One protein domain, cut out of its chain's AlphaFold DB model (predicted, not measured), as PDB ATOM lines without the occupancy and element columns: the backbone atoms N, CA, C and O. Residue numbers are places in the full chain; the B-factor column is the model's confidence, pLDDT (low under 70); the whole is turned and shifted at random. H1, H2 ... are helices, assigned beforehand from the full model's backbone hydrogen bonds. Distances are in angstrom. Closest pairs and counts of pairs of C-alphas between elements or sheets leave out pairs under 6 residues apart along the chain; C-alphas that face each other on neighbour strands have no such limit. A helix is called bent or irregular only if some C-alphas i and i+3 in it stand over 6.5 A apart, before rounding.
ATOM      1  N   LEU A  65     158.706   4.104  23.424       64.25
ATOM      2  CA  LEU A  65     159.152   3.523  22.159       64.25
ATOM      3  C   LEU A  65     158.009   3.436  21.136       64.25
ATOM      4  O   LEU A  65     158.200   3.824  19.989       64.25
ATOM      5  N   ALA A  66     156.798   3.058  21.550       62.81
ATOM      6  CA  ALA A  66     155.612   3.092  20.693       62.81
ATOM      7  C   ALA A  66     155.232   4.525  20.273       62.81
ATOM      8  O   ALA A  66     154.811   4.747  19.141       62.81
ATOM      9  N   SER A  67     155.422   5.520  21.148       64.44
ATOM     10  CA  SER A  67     155.184   6.929  20.807       64.44
ATOM     11  C   SER A  67     156.213   7.488  19.821       64.44
ATOM     12  O   SER A  67     155.860   8.328  18.992       64.44
ATOM     13  N   ILE A  68     157.476   7.071  19.934       66.75
ATOM     14  CA  ILE A  68     158.586   7.577  19.115       66.75
ATOM     15  C   ILE A  68     158.613   6.877  17.753       66.75
ATOM     16  O   ILE A  68     158.748   7.536  16.728       66.75
ATOM     17  N   PHE A  69     158.443   5.554  17.735       63.31
ATOM     18  CA  PHE A  69     158.629   4.723  16.543       63.31
ATOM     19  C   PHE A  69     157.315   4.263  15.890       63.31
ATOM     20  O   PHE A  69     157.373   3.559  14.884       63.31
ATOM     21  N   LYS A  70     156.155   4.666  16.439       65.12
ATOM     22  CA  LYS A  70     154.785   4.462  15.924       65.12
ATOM     23  C   LYS A  70     154.614   3.156  15.142       65.12
ATOM     24  O   LYS A  70     154.519   2.099  15.758       65.12
ATOM     25  N   ASP A  71     154.592   3.221  13.815       53.75
ATOM     26  CA  ASP A  71     154.231   2.092  12.957       53.75
ATOM     27  C   ASP A  71     155.292   0.980  12.987       53.75
ATOM     28  O   ASP A  71     154.940  -0.182  13.116       53.75
ATOM     29  N   LEU A  72     156.589   1.313  13.022       53.31
ATOM     30  CA  LEU A  72     157.682   0.324  13.011       53.31
ATOM     31  C   LEU A  72     157.740  -0.520  14.293       53.31
ATOM     32  O   LEU A  72     157.983  -1.723  14.248       53.31
ATOM     33  N   TYR A  73     157.482   0.094  15.452       53.78
ATOM     34  CA  TYR A  73     157.476  -0.628  16.729       53.78
ATOM     35  C   TYR A  73     156.172  -1.408  16.939       53.78
ATOM     36  O   TYR A  73     156.168  -2.462  17.573       53.78
ATOM     37  N   THR A  74     155.058  -0.901  16.400       56.06
ATOM     38  CA  THR A  74     153.735  -1.513  16.569       56.06
ATOM     39  C   THR A  74     153.482  -2.679  15.614       56.06
ATOM     40  O   THR A  74     152.776  -3.601  16.007       56.06
ATOM     41  N   THR A  75     154.083  -2.715  14.418       54.47
ATOM     42  CA  THR A  75     153.873  -3.820  13.465       54.47
ATOM     43  C   THR A  75     154.820  -5.005  13.656       54.47
ATOM     44  O   THR A  75     154.392  -6.140  13.468       54.47
ATOM     45  N   GLU A  76     156.087  -4.781  14.034       48.44
ATOM     46  CA  GLU A  76     157.087  -5.864  14.120       48.44
ATOM     47  C   GLU A  76     157.255  -6.466  15.529       48.44
ATOM     48  O   GLU A  76     157.644  -7.626  15.649       48.44
ATOM     49  N   ILE A  77     156.947  -5.722  16.603       48.84
ATOM     50  CA  ILE A  77     157.238  -6.145  17.994       48.84
ATOM     51  C   ILE A  77     155.958  -6.394  18.816       48.84
ATOM     52  O   ILE A  77     155.958  -7.201  19.753       48.84
ATOM     53  N   ILE A  78     154.829  -5.772  18.463       54.12
ATOM     54  CA  ILE A  78     153.539  -5.992  19.139       54.12
ATOM     55  C   ILE A  78     152.810  -7.178  18.483       54.12
ATOM     56  O   ILE A  78     151.815  -7.031  17.780       54.12
ATOM     57  N   GLY A  79     153.346  -8.383  18.685       57.47
ATOM     58  CA  GLY A  79     152.681  -9.633  18.319       57.47
ATOM     59  C   GLY A  79     151.384  -9.903  19.106       57.47
ATOM     60  O   GLY A  79     151.021  -9.195  20.046       57.47
ATOM     61  N   LYS A  80     150.677 -10.985  18.746       54.59
ATOM     62  CA  LYS A  80     149.401 -11.408  19.374       54.59
ATOM     63  C   LYS A  80     149.472 -11.568  20.907       54.59
ATOM     64  O   LYS A  80     148.446 -11.431  21.568       54.59
ATOM     65  N   ASP A  81     150.662 -11.786  21.464       54.91
ATOM     66  CA  ASP A  81     150.873 -12.031  22.896       54.91
ATOM     67  C   ASP A  81     151.171 -10.759  23.712       54.91
ATOM     68  O   ASP A  81     151.160 -10.782  24.944       54.91
ATOM     69  N   THR A  82     151.404  -9.609  23.073       60.34
ATOM     70  CA  THR A  82     151.924  -8.417  23.760       60.34
ATOM     71  C   THR A  82     150.883  -7.764  24.673       60.34
ATOM     72  O   THR A  82     151.219  -7.343  25.776       60.34
ATOM     73  N   VAL A  83     149.595  -7.770  24.302       59.81
ATOM     74  CA  VAL A  83     148.497  -7.313  25.185       59.81
ATOM     75  C   VAL A  83     148.371  -8.213  26.424       59.81
ATOM     76  O   VAL A  83     148.090  -7.719  27.519       59.81
ATOM     77  N   ALA A  84     148.644  -9.517  26.286       61.56
ATOM     78  CA  ALA A  84     148.682 -10.470  27.397       61.56
ATOM     79  C   ALA A  84     149.899 -10.240  28.315       61.56
ATOM     80  O   ALA A  84     149.822 -10.444  29.526       61.56
ATOM     81  N   HIS A  85     151.025  -9.780  27.761       63.41
ATOM     82  CA  HIS A  85     152.195  -9.381  28.545       63.41
ATOM     83  C   HIS A  85     151.967  -8.055  29.287       63.41
ATOM     84  O   HIS A  85     152.255  -7.989  30.479       63.41
ATOM     85  N   PHE A  86     151.346  -7.058  28.646       62.34
ATOM     86  CA  PHE A  86     150.995  -5.779  29.278       62.34
ATOM     87  C   PHE A  86     149.920  -5.901  30.369       62.34
ATOM     88  O   PHE A  86     149.931  -5.162  31.350       62.34
ATOM     89  N   THR A  87     149.006  -6.866  30.249       63.22
ATOM     90  CA  THR A  87     148.060  -7.182  31.333       63.22
ATOM     91  C   THR A  87     148.733  -7.865  32.519       63.22
ATOM     92  O   THR A  87     148.332  -7.621  33.656       63.22
ATOM     93  N   LYS A  88     149.775  -8.676  32.288       64.94
ATOM     94  CA  LYS A  88     150.568  -9.308  33.359       64.94
ATOM     95  C   LYS A  88     151.449  -8.308  34.115       64.94
ATOM     96  O   LYS A  88     151.707  -8.520  35.294       64.94
ATOM     97  N   THR A  89     151.877  -7.219  33.474       63.25
ATOM     98  CA  THR A  89     152.674  -6.145  34.097       63.25
ATOM     99  C   THR A  89     151.832  -5.067  34.779       63.25
ATOM    100  O   THR A  89     152.393  -4.064  35.219       63.25
ATOM    101  N   ARG A  90     150.510  -5.263  34.911       66.44
ATOM    102  CA  ARG A  90     149.599  -4.362  35.631       66.44
ATOM    103  C   ARG A  90     149.931  -4.332  37.129       66.44
ATOM    104  O   ARG A  90     149.279  -4.960  37.956       66.44
ATOM    105  N   SER A  91     150.975  -3.593  37.477       62.12
ATOM    106  CA  SER A  91     151.320  -3.205  38.838       62.12
ATOM    107  C   SER A  91     150.662  -1.853  39.069       62.12
ATOM    108  O   SER A  91     151.090  -0.866  38.475       62.12
ATOM    109  N   GLY A  92     149.582  -1.814  39.855       61.66
ATOM    110  CA  GLY A  92     148.666  -0.670  40.023       61.66
ATOM    111  C   GLY A  92     149.254   0.619  40.626       61.66
ATOM    112  O   GLY A  92     148.552   1.343  41.325       61.66
ATOM    113  N   GLY A  93     150.539   0.906  40.405       64.69
ATOM    114  CA  GLY A  93     151.234   2.124  40.808       64.69
ATOM    115  C   GLY A  93     151.309   3.218  39.732       64.69
ATOM    116  O   GLY A  93     151.616   4.355  40.077       64.69
ATOM    117  N   ASN A  94     151.021   2.937  38.451       73.75
ATOM    118  CA  ASN A  94     151.100   3.938  37.374       73.75
ATOM    119  C   ASN A  94     149.761   4.127  36.638       73.75
ATOM    120  O   ASN A  94     149.427   3.409  35.697       73.75
ATOM    121  N   ARG A  95     149.053   5.201  37.012       72.12
ATOM    122  CA  ARG A  95     147.731   5.587  36.483       72.12
ATOM    123  C   ARG A  95     147.706   5.819  34.964       72.12
ATOM    124  O   ARG A  95     146.658   5.662  34.341       72.12
ATOM    125  N   TYR A  96     148.834   6.213  34.365       69.94
ATOM    126  CA  TYR A  96     148.948   6.393  32.913       69.94
ATOM    127  C   TYR A  96     149.122   5.062  32.184       69.94
ATOM    128  O   TYR A  96     148.494   4.861  31.146       69.94
ATOM    129  N   HIS A  97     149.927   4.153  32.740       74.31
ATOM    130  CA  HIS A  97     150.090   2.803  32.203       74.31
ATOM    131  C   HIS A  97     148.760   2.043  32.246       74.31
ATOM    132  O   HIS A  97     148.345   1.505  31.227       74.31
ATOM    133  N   ASP A  98     148.029   2.113  33.363       74.31
ATOM    134  CA  ASP A  98     146.709   1.483  33.493       74.31
ATOM    135  C   ASP A  98     145.727   1.972  32.417       74.31
ATOM    136  O   ASP A  98     145.105   1.171  31.718       74.31
ATOM    137  N   LYS A  99     145.653   3.293  32.204       79.38
ATOM    138  CA  LYS A  99     144.790   3.893  31.175       79.38
ATOM    139  C   LYS A  99     145.221   3.528  29.749       79.38
ATOM    140  O   LYS A  99     144.387   3.453  28.847       79.38
ATOM    141  N   TYR A 100     146.520   3.345  29.518       77.25
ATOM    142  CA  TYR A 100     147.060   2.929  28.225       77.25
ATOM    143  C   TYR A 100     146.736   1.459  27.928       77.25
ATOM    144  O   TYR A 100     146.271   1.148  26.832       77.25
ATOM    145  N   VAL A 101     146.889   0.574  28.917       77.31
ATOM    146  CA  VAL A 101     146.525  -0.845  28.804       77.31
ATOM    147  C   VAL A 101     145.018  -1.012  28.583       77.31
ATOM    148  O   VAL A 101     144.627  -1.784  27.710       77.31
ATOM    149  N   GLU A 102     144.171  -0.239  29.273       80.12
ATOM    150  CA  GLU A 102     142.716  -0.226  29.033       80.12
ATOM    151  C   GLU A 102     142.366   0.178  27.593       80.12
ATOM    152  O   GLU A 102     141.555  -0.476  26.937       80.12
ATOM    153  N   LYS A 103     143.015   1.218  27.054       77.44
ATOM    154  CA  LYS A 103     142.811   1.629  25.655       77.44
ATOM    155  C   LYS A 103     143.279   0.568  24.660       77.44
ATOM    156  O   LYS A 103     142.593   0.338  23.668       77.44
ATOM    157  N   LEU A 104     144.410  -0.088  24.913       75.75
ATOM    158  CA  LEU A 104     144.893  -1.179  24.063       75.75
ATOM    159  C   LEU A 104     143.948  -2.386  24.084       75.75
ATOM    160  O   LEU A 104     143.702  -2.976  23.035       75.75
ATOM    161  N   GLN A 105     143.371  -2.725  25.240       75.00
ATOM    162  CA  GLN A 105     142.341  -3.763  25.336       75.00
ATOM    163  C   GLN A 105     141.082  -3.388  24.552       75.00
ATOM    164  O   GLN A 105     140.527  -4.230  23.850       75.00
ATOM    165  N   GLN A 106     140.658  -2.124  24.625       78.94
ATOM    166  CA  GLN A 106     139.503  -1.633  23.879       78.94
ATOM    167  C   GLN A 106     139.731  -1.706  22.363       78.94
ATOM    168  O   GLN A 106     138.863  -2.178  21.635       78.94
ATOM    169  N   VAL A 107     140.910  -1.305  21.882       77.12
ATOM    170  CA  VAL A 107     141.277  -1.421  20.460       77.12
ATOM    171  C   VAL A 107     141.396  -2.887  20.035       77.12
ATOM    172  O   VAL A 107     140.912  -3.246  18.967       77.12
ATOM    173  N   GLY A 108     141.972  -3.753  20.872       74.88
ATOM    174  CA  GLY A 108     142.047  -5.192  20.606       74.88
ATOM    175  C   GLY A 108     140.670  -5.853  20.504       74.88
ATOM    176  O   GLY A 108     140.451  -6.671  19.614       74.88
ATOM    177  N   TYR A 109     139.726  -5.456  21.363       75.00
ATOM    178  CA  TYR A 109     138.333  -5.897  21.294       75.00
ATOM    179  C   TYR A 109     137.652  -5.433  20.000       75.00
ATOM    180  O   TYR A 109     137.021  -6.239  19.323       75.00
ATOM    181  N   LEU A 110     137.836  -4.166  19.613       73.25
ATOM    182  CA  LEU A 110     137.295  -3.633  18.359       73.25
ATOM    183  C   LEU A 110     137.876  -4.348  17.131       73.25
ATOM    184  O   LEU A 110     137.132  -4.710  16.228       73.25
ATOM    185  N   LEU A 111     139.184  -4.616  17.108       76.12
ATOM    186  CA  LEU A 111     139.826  -5.367  16.024       76.12
ATOM    187  C   LEU A 111     139.341  -6.823  15.949       76.12
ATOM    188  O   LEU A 111     139.234  -7.372  14.854       76.12
ATOM    189  N   LEU A 112     139.044  -7.452  17.091       78.88
ATOM    190  CA  LEU A 112     138.444  -8.785  17.124       78.88
ATOM    191  C   LEU A 112     137.024  -8.760  16.545       78.88
ATOM    192  O   LEU A 112     136.724  -9.571  15.678       78.88
ATOM    193  N   GLN A 113     136.205  -7.774  16.931       77.75
ATOM    194  CA  GLN A 113     134.870  -7.580  16.354       77.75
ATOM    195  C   GLN A 113     134.913  -7.339  14.841       77.75
ATOM    196  O   GLN A 113     134.080  -7.875  14.119       77.75
ATOM    197  N   MET A 114     135.886  -6.561  14.353       76.44
ATOM    198  CA  MET A 114     136.078  -6.352  12.915       76.44
ATOM    199  C   MET A 114     136.432  -7.661  12.201       76.44
ATOM    200  O   MET A 114     135.833  -7.966  11.179       76.44
ATOM    201  N   ARG A 115     137.330  -8.482  12.766       80.62
ATOM    202  CA  ARG A 115     137.661  -9.800  12.196       80.62
ATOM    203  C   ARG A 115     136.447 -10.734  12.165       80.62
ATOM    204  O   ARG A 115     136.277 -11.463  11.191       80.62
ATOM    205  N   ASP A 116     135.644 -10.745  13.224       80.62
ATOM    206  CA  ASP A 116     134.447 -11.587  13.301       80.62
ATOM    207  C   ASP A 116     133.389 -11.132  12.278       80.62
ATOM    208  O   ASP A 116     132.771 -11.969  11.617       80.62
ATOM    209  N   ALA A 117     133.253  -9.817  12.069       81.56
ATOM    210  CA  ALA A 117     132.414  -9.242  11.021       81.56
ATOM    211  C   ALA A 117     132.914  -9.604   9.610       81.56
ATOM    212  O   ALA A 117     132.121 -10.080   8.800       81.56
ATOM    213  N   ASP A 118     134.219  -9.477   9.339       84.75
ATOM    214  CA  ASP A 118     134.826  -9.850   8.052       84.75
ATOM    215  C   ASP A 118     134.643 -11.351   7.757       84.75
ATOM    216  O   ASP A 118     134.382 -11.762   6.625       84.75
ATOM    217  N   MET A 119     134.779 -12.205   8.777       87.88
ATOM    218  CA  MET A 119     134.575 -13.651   8.653       87.88
ATOM    219  C   MET A 119     133.126 -13.981   8.281       87.88
ATOM    220  O   MET A 119     132.877 -14.800   7.395       87.88
ATOM    221  N   LEU A 120     132.175 -13.327   8.945       87.56
ATOM    222  CA  LEU A 120     130.754 -13.495   8.687       87.56
ATOM    223  C   LEU A 120     130.360 -12.980   7.294       87.56
ATOM    224  O   LEU A 120     129.603 -13.646   6.587       87.56
ATOM    225  N   GLU A 121     130.872 -11.821   6.891       87.00
ATOM    226  CA  GLU A 121     130.627 -11.246   5.569       87.00
ATOM    227  C   GLU A 121     131.122 -12.187   4.466       87.00
ATOM    228  O   GLU A 121     130.360 -12.535   3.560       87.00
ATOM    229  N   ASN A 122     132.351 -12.696   4.595       87.06
ATOM    230  CA  ASN A 122     132.906 -13.676   3.661       87.06
ATOM    231  C   ASN A 122     132.058 -14.949   3.582       87.06
ATOM    232  O   ASN A 122     131.829 -15.472   2.492       87.06
ATOM    233  N   HIS A 123     131.550 -15.438   4.713       87.38
ATOM    234  CA  HIS A 123     130.675 -16.610   4.743       87.38
ATOM    235  C   HIS A 123     129.354 -16.374   3.998       87.38
ATOM    236  O   HIS A 123     128.926 -17.216   3.210       87.38
ATOM    237  N   ILE A 124     128.735 -15.204   4.178       85.81
ATOM    238  CA  ILE A 124     127.510 -14.824   3.460       85.81
ATOM    239  C   ILE A 124     127.780 -14.696   1.956       85.81
ATOM    240  O   ILE A 124     126.981 -15.177   1.151       85.81
ATOM    241  N   ILE A 125     128.905 -14.091   1.563       85.56
ATOM    242  CA  ILE A 125     129.315 -13.970   0.156       85.56
ATOM    243  C   ILE A 125     129.512 -15.359  -0.460       85.56
ATOM    244  O   ILE A 125     128.941 -15.650  -1.510       85.56
ATOM    245  N   MET A 126     130.248 -16.248   0.210       85.31
ATOM    246  CA  MET A 126     130.473 -17.618  -0.265       85.31
ATOM    247  C   MET A 126     129.165 -18.404  -0.377       85.31
ATOM    248  O   MET A 126     128.952 -19.096  -1.372       85.31
ATOM    249  N   ALA A 127     128.244 -18.244   0.577       84.44
ATOM    250  CA  ALA A 127     126.926 -18.867   0.524       84.44
ATOM    251  C   ALA A 127     126.089 -18.371  -0.669       84.44
ATOM    252  O   ALA A 127     125.407 -19.166  -1.321       84.44
ATOM    253  N   ARG A 128     126.167 -17.076  -1.009       80.19
ATOM    254  CA  ARG A 128     125.508 -16.515  -2.204       80.19
ATOM    255  C   ARG A 128     126.094 -17.095  -3.486       80.19
ATOM    256  O   ARG A 128     125.333 -17.567  -4.324       80.19
ATOM    257  N   VAL A 129     127.422 -17.142  -3.592       81.56
ATOM    258  CA  VAL A 129     128.127 -17.718  -4.748       81.56
ATOM    259  C   VAL A 129     127.769 -19.197  -4.937       81.56
ATOM    260  O   VAL A 129     127.486 -19.636  -6.053       81.56
ATOM    261  N   GLN A 130     127.712 -19.972  -3.852       78.06
ATOM    262  CA  GLN A 130     127.296 -21.377  -3.892       78.06
ATOM    263  C   GLN A 130     125.829 -21.548  -4.302       78.06
ATOM    264  O   GLN A 130     125.502 -22.487  -5.030       78.06
ATOM    265  N   THR A 131     124.953 -20.632  -3.887       76.44
ATOM    266  CA  THR A 131     123.535 -20.639  -4.278       76.44
ATOM    267  C   THR A 131     123.376 -20.390  -5.769       76.44
ATOM    268  O   THR A 131     122.673 -21.142  -6.436       76.44
ATOM    269  N   THR A 132     124.068 -19.383  -6.308       72.50
ATOM    270  CA  THR A 132     124.051 -19.084  -7.746       72.50
ATOM    271  C   THR A 132     124.657 -20.222  -8.562       72.50
ATOM    272  O   THR A 132     124.095 -20.612  -9.577       72.50
ATOM    273  N   ALA A 133     125.747 -20.834  -8.087       73.50
ATOM    274  CA  ALA A 133     126.359 -21.976  -8.763       73.50
ATOM    275  C   ALA A 133     125.449 -23.218  -8.752       73.50
ATOM    276  O   ALA A 133     125.384 -23.936  -9.744       73.50
ATOM    277  N   SER A 134     124.729 -23.467  -7.654       63.09
ATOM    278  CA  SER A 134     123.813 -24.610  -7.542       63.09
ATOM    279  C   SER A 134     122.510 -24.389  -8.317       63.09
ATOM    280  O   SER A 134     122.014 -25.322  -8.933       63.09
ATOM    281  N   GLY A 135     121.980 -23.159  -8.340       62.41
ATOM    282  CA  GLY A 135     120.835 -22.793  -9.181       62.41
ATOM    283  C   GLY A 135     121.143 -22.937 -10.673       62.41
ATOM    284  O   GLY A 135     120.323 -23.469 -11.414       62.41
ATOM    285  N   ASN A 136     122.357 -22.563 -11.092       58.12
ATOM    286  CA  ASN A 136     122.804 -22.733 -12.474       58.12
ATOM    287  C   ASN A 136     123.026 -24.210 -12.836       58.12
ATOM    288  O   ASN A 136     122.631 -24.624 -13.915       58.12
ATOM    289  N   ARG A 137     123.557 -25.037 -11.921       58.38
ATOM    290  CA  ARG A 137     123.674 -26.494 -12.135       58.38
ATOM    291  C   ARG A 137     122.321 -27.181 -12.304       58.38
ATOM    292  O   ARG A 137     122.194 -28.034 -13.167       58.38
ATOM    293  N   VAL A 138     121.306 -26.781 -11.532       55.34
ATOM    294  CA  VAL A 138     119.928 -27.279 -11.706       55.34
ATOM    295  C   VAL A 138     119.324 -26.799 -13.034       55.34
ATOM    296  O   VAL A 138     118.518 -27.513 -13.619       55.34
ATOM    297  N   SER A 159     114.664 -20.453  -2.188       55.53
ATOM    298  CA  SER A 159     116.073 -20.110  -2.419       55.53
ATOM    299  C   SER A 159     117.014 -21.087  -1.697       55.53
ATOM    300  O   SER A 159     116.984 -21.210  -0.467       55.53
ATOM    301  N   THR A 160     117.894 -21.756  -2.452       63.25
ATOM    302  CA  THR A 160     118.921 -22.691  -1.946       63.25
ATOM    303  C   THR A 160     119.899 -22.021  -0.974       63.25
ATOM    304  O   THR A 160     120.567 -22.703  -0.198       63.25
ATOM    305  N   PHE A 161     119.905 -20.682  -0.937       73.38
ATOM    306  CA  PHE A 161     120.652 -19.855   0.008       73.38
ATOM    307  C   PHE A 161     120.428 -20.260   1.462       73.38
ATOM    308  O   PHE A 161     121.364 -20.267   2.257       73.38
ATOM    309  N   MET A 162     119.215 -20.701   1.801       65.19
ATOM    310  CA  MET A 162     118.867 -21.141   3.155       65.19
ATOM    311  C   MET A 162     119.651 -22.372   3.646       65.19
ATOM    312  O   MET A 162     119.626 -22.677   4.841       65.19
ATOM    313  N   TRP A 163     120.304 -23.105   2.743       67.31
ATOM    314  CA  TRP A 163     121.097 -24.297   3.052       67.31
ATOM    315  C   TRP A 163     122.606 -24.045   3.000       67.31
ATOM    316  O   TRP A 163     123.358 -24.801   3.608       67.31
ATOM    317  N   CYS A 164     123.042 -22.971   2.340       75.25
ATOM    318  CA  CYS A 164     124.452 -22.594   2.226       75.25
ATOM    319  C   CYS A 164     124.951 -21.746   3.413       75.25
ATOM    320  O   CYS A 164     126.151 -21.520   3.538       75.25
ATOM    321  N   VAL A 165     124.053 -21.277   4.290       81.81
ATOM    322  CA  VAL A 165     124.393 -20.421   5.437       81.81
ATOM    323  C   VAL A 165     124.403 -21.209   6.755       81.81
ATOM    324  O   VAL A 165     123.395 -21.771   7.181       81.81
ATOM    325  N   ASP A 166     125.552 -21.207   7.431       82.12
ATOM    326  CA  ASP A 166     125.735 -21.748   8.788       82.12
ATOM    327  C   ASP A 166     124.926 -20.985   9.860       82.12
ATOM    328  O   ASP A 166     125.156 -19.810  10.150       82.12
ATOM    329  N   ASN A 167     123.996 -21.693  10.502       80.25
ATOM    330  CA  ASN A 167     123.139 -21.152  11.555       80.25
ATOM    331  C   ASN A 167     123.866 -20.918  12.882       80.25
ATOM    332  O   ASN A 167     123.446 -20.063  13.661       80.25
ATOM    333  N   SER A 168     124.919 -21.684  13.170       80.00
ATOM    334  CA  SER A 168     125.675 -21.549  14.417       80.00
ATOM    335  C   SER A 168     126.477 -20.244  14.438       80.00
ATOM    336  O   SER A 168     126.473 -19.543  15.451       80.00
ATOM    337  N   LEU A 169     127.042 -19.867  13.285       83.62
ATOM    338  CA  LEU A 169     127.789 -18.627  13.073       83.62
ATOM    339  C   LEU A 169     126.899 -17.372  13.127       83.62
ATOM    340  O   LEU A 169     127.315 -16.330  13.631       83.62
ATOM    341  N   LEU A 170     125.658 -17.462  12.635       83.50
ATOM    342  CA  LEU A 170     124.693 -16.362  12.736       83.50
ATOM    343  C   LEU A 170     124.248 -16.136  14.184       83.50
ATOM    344  O   LEU A 170     124.272 -15.004  14.669       83.50
ATOM    345  N   LYS A 171     123.916 -17.216  14.903       82.25
ATOM    346  CA  LYS A 171     123.502 -17.135  16.310       82.25
ATOM    347  C   LYS A 171     124.607 -16.596  17.214       82.25
ATOM    348  O   LYS A 171     124.313 -15.805  18.106       82.25
ATOM    349  N   SER A 172     125.865 -16.988  16.991       81.44
ATOM    350  CA  SER A 172     126.996 -16.490  17.786       81.44
ATOM    351  C   SER A 172     127.242 -14.986  17.611       81.44
ATOM    352  O   SER A 172     127.775 -14.358  18.522       81.44
ATOM    353  N   ASN A 173     126.789 -14.394  16.498       81.31
ATOM    354  CA  ASN A 173     126.888 -12.963  16.199       81.31
ATOM    355  C   ASN A 173     125.575 -12.184  16.434       81.31
ATOM    356  O   ASN A 173     125.442 -11.050  15.976       81.31
ATOM    357  N   ASN A 174     124.606 -12.759  17.162       80.19
ATOM    358  CA  ASN A 174     123.274 -12.178  17.412       80.19
ATOM    359  C   ASN A 174     122.482 -11.844  16.134       80.19
ATOM    360  O   ASN A 174     121.679 -10.907  16.115       80.19
ATOM    361  N   LEU A 175     122.708 -12.600  15.062       79.50
ATOM    362  CA  LEU A 175     121.978 -12.465  13.811       79.50
ATOM    363  C   LEU A 175     120.886 -13.513  13.706       79.50
ATOM    364  O   LEU A 175     121.002 -14.631  14.213       79.50
ATOM    365  N   ILE A 176     119.818 -13.124  13.021       76.38
ATOM    366  CA  ILE A 176     118.626 -13.944  12.907       76.38
ATOM    367  C   ILE A 176     118.940 -15.123  11.986       76.38
ATOM    368  O   ILE A 176     119.387 -14.946  10.851       76.38
ATOM    369  N   CYS A 177     118.751 -16.334  12.496       74.38
ATOM    370  CA  CYS A 177     119.090 -17.560  11.791       74.38
ATOM    371  C   CYS A 177     117.839 -18.231  11.211       74.38
ATOM    372  O   CYS A 177     116.702 -17.906  11.553       74.38
ATOM    373  N   ARG A 178     118.039 -19.259  10.381       63.19
ATOM    374  CA  ARG A 178     116.950 -20.053   9.792       63.19
ATOM    375  C   ARG A 178     115.959 -20.595  10.830       63.19
ATOM    376  O   ARG A 178     114.766 -20.682  10.554       63.19
ATOM    377  N   GLY A 179     116.450 -20.977  12.008       60.56
ATOM    378  CA  GLY A 179     115.628 -21.542  13.081       60.56
ATOM    379  C   GLY A 179     114.656 -20.551  13.725       60.56
ATOM    380  O   GLY A 179     113.723 -20.996  14.378       60.56
TER     381      GLY A 179
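Overview. This is residues 65 to 138 and 159 to 179 of the 663 residues of an uncharacterized protein of Esox lucius (UniProt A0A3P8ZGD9). One long helix, H3, makes the length of the model, and short pieces of chain are set sparsely along it. H2 folds back beside the first part of H3 as a helical hairpin, H1 is held off to one side beyond it, and the short H4 and H5 lie along the later half of H3, on the side away from H1. The printed part has 95 residues with five named helices, in the order H1, H2, H3, H4, H5, and no named strand, so the class is all helix. The whole is extended, with a radius of gyration of the C-alphas of 20.7 A and spans of 66 by 30 by 15 A.

Along the chain. H3 covers residues 95 to 138 and measures 64.6 A from its first C-alpha at (147.731, 5.587, 36.483) to its last at (119.928, -27.279, -11.706). Before it come H2, residues 82 to 88, 9.7 A long, and H1, residues 65 to 76, 12.5 A long, which begins at C-alpha 65 at (159.152, 3.523, 22.159). H1 is irregular: C-alphas 68 and 71 are 9.3 A apart. After the cut come H4, residues 161 to 164, 5.2 A, and H5, residues 167 to 172, 8.7 A.

Arrangement. H3 touches H2 with residues 101 to 105 alone; their closest C-alphas, those of Phe 86 and Val 101, are 6.7 A apart. These two form a hairpin, running opposite ways at a steep tilt of 44 degrees. With residues 127 to 131 alone H3 touches H4, where the closest C-alphas, those of Ala 127 and Cys 164, are 4.8 A apart. H5 and H3 are close but not clearly touching, with the C-alphas of Leu 120 and Leu 169 closest at 7.4 A; they run opposite ways at a shallow tilt of 14 degrees. H1 touches no helix, and it is apart from H2 and from H3. In H2, H3 and H5 every O i to N i+4 pair is within hydrogen-bond range, in H1 4 of 8 are, and H4 is too short for such a pair.

Size, cuts and confidence. The C-alphas of Gly 93 and Val 138, the two farthest apart, are 67.8 A apart. Residues 67 to 72, which belong to H1, and residues 91 to 96 stand free. Residues 139 to 158 are not printed, and C-alphas 138 and 159 are 12.3 A apart across this cut, which falls in the link from H3 to H4. Of the links that are printed whole, H1 to H2 and H4 to H5 are tight and H2 to H3 is short. The mean pLDDT of the printed part is 71.2, and 41 residues are under 70, among them residues 65 to 93 and 134 to 138.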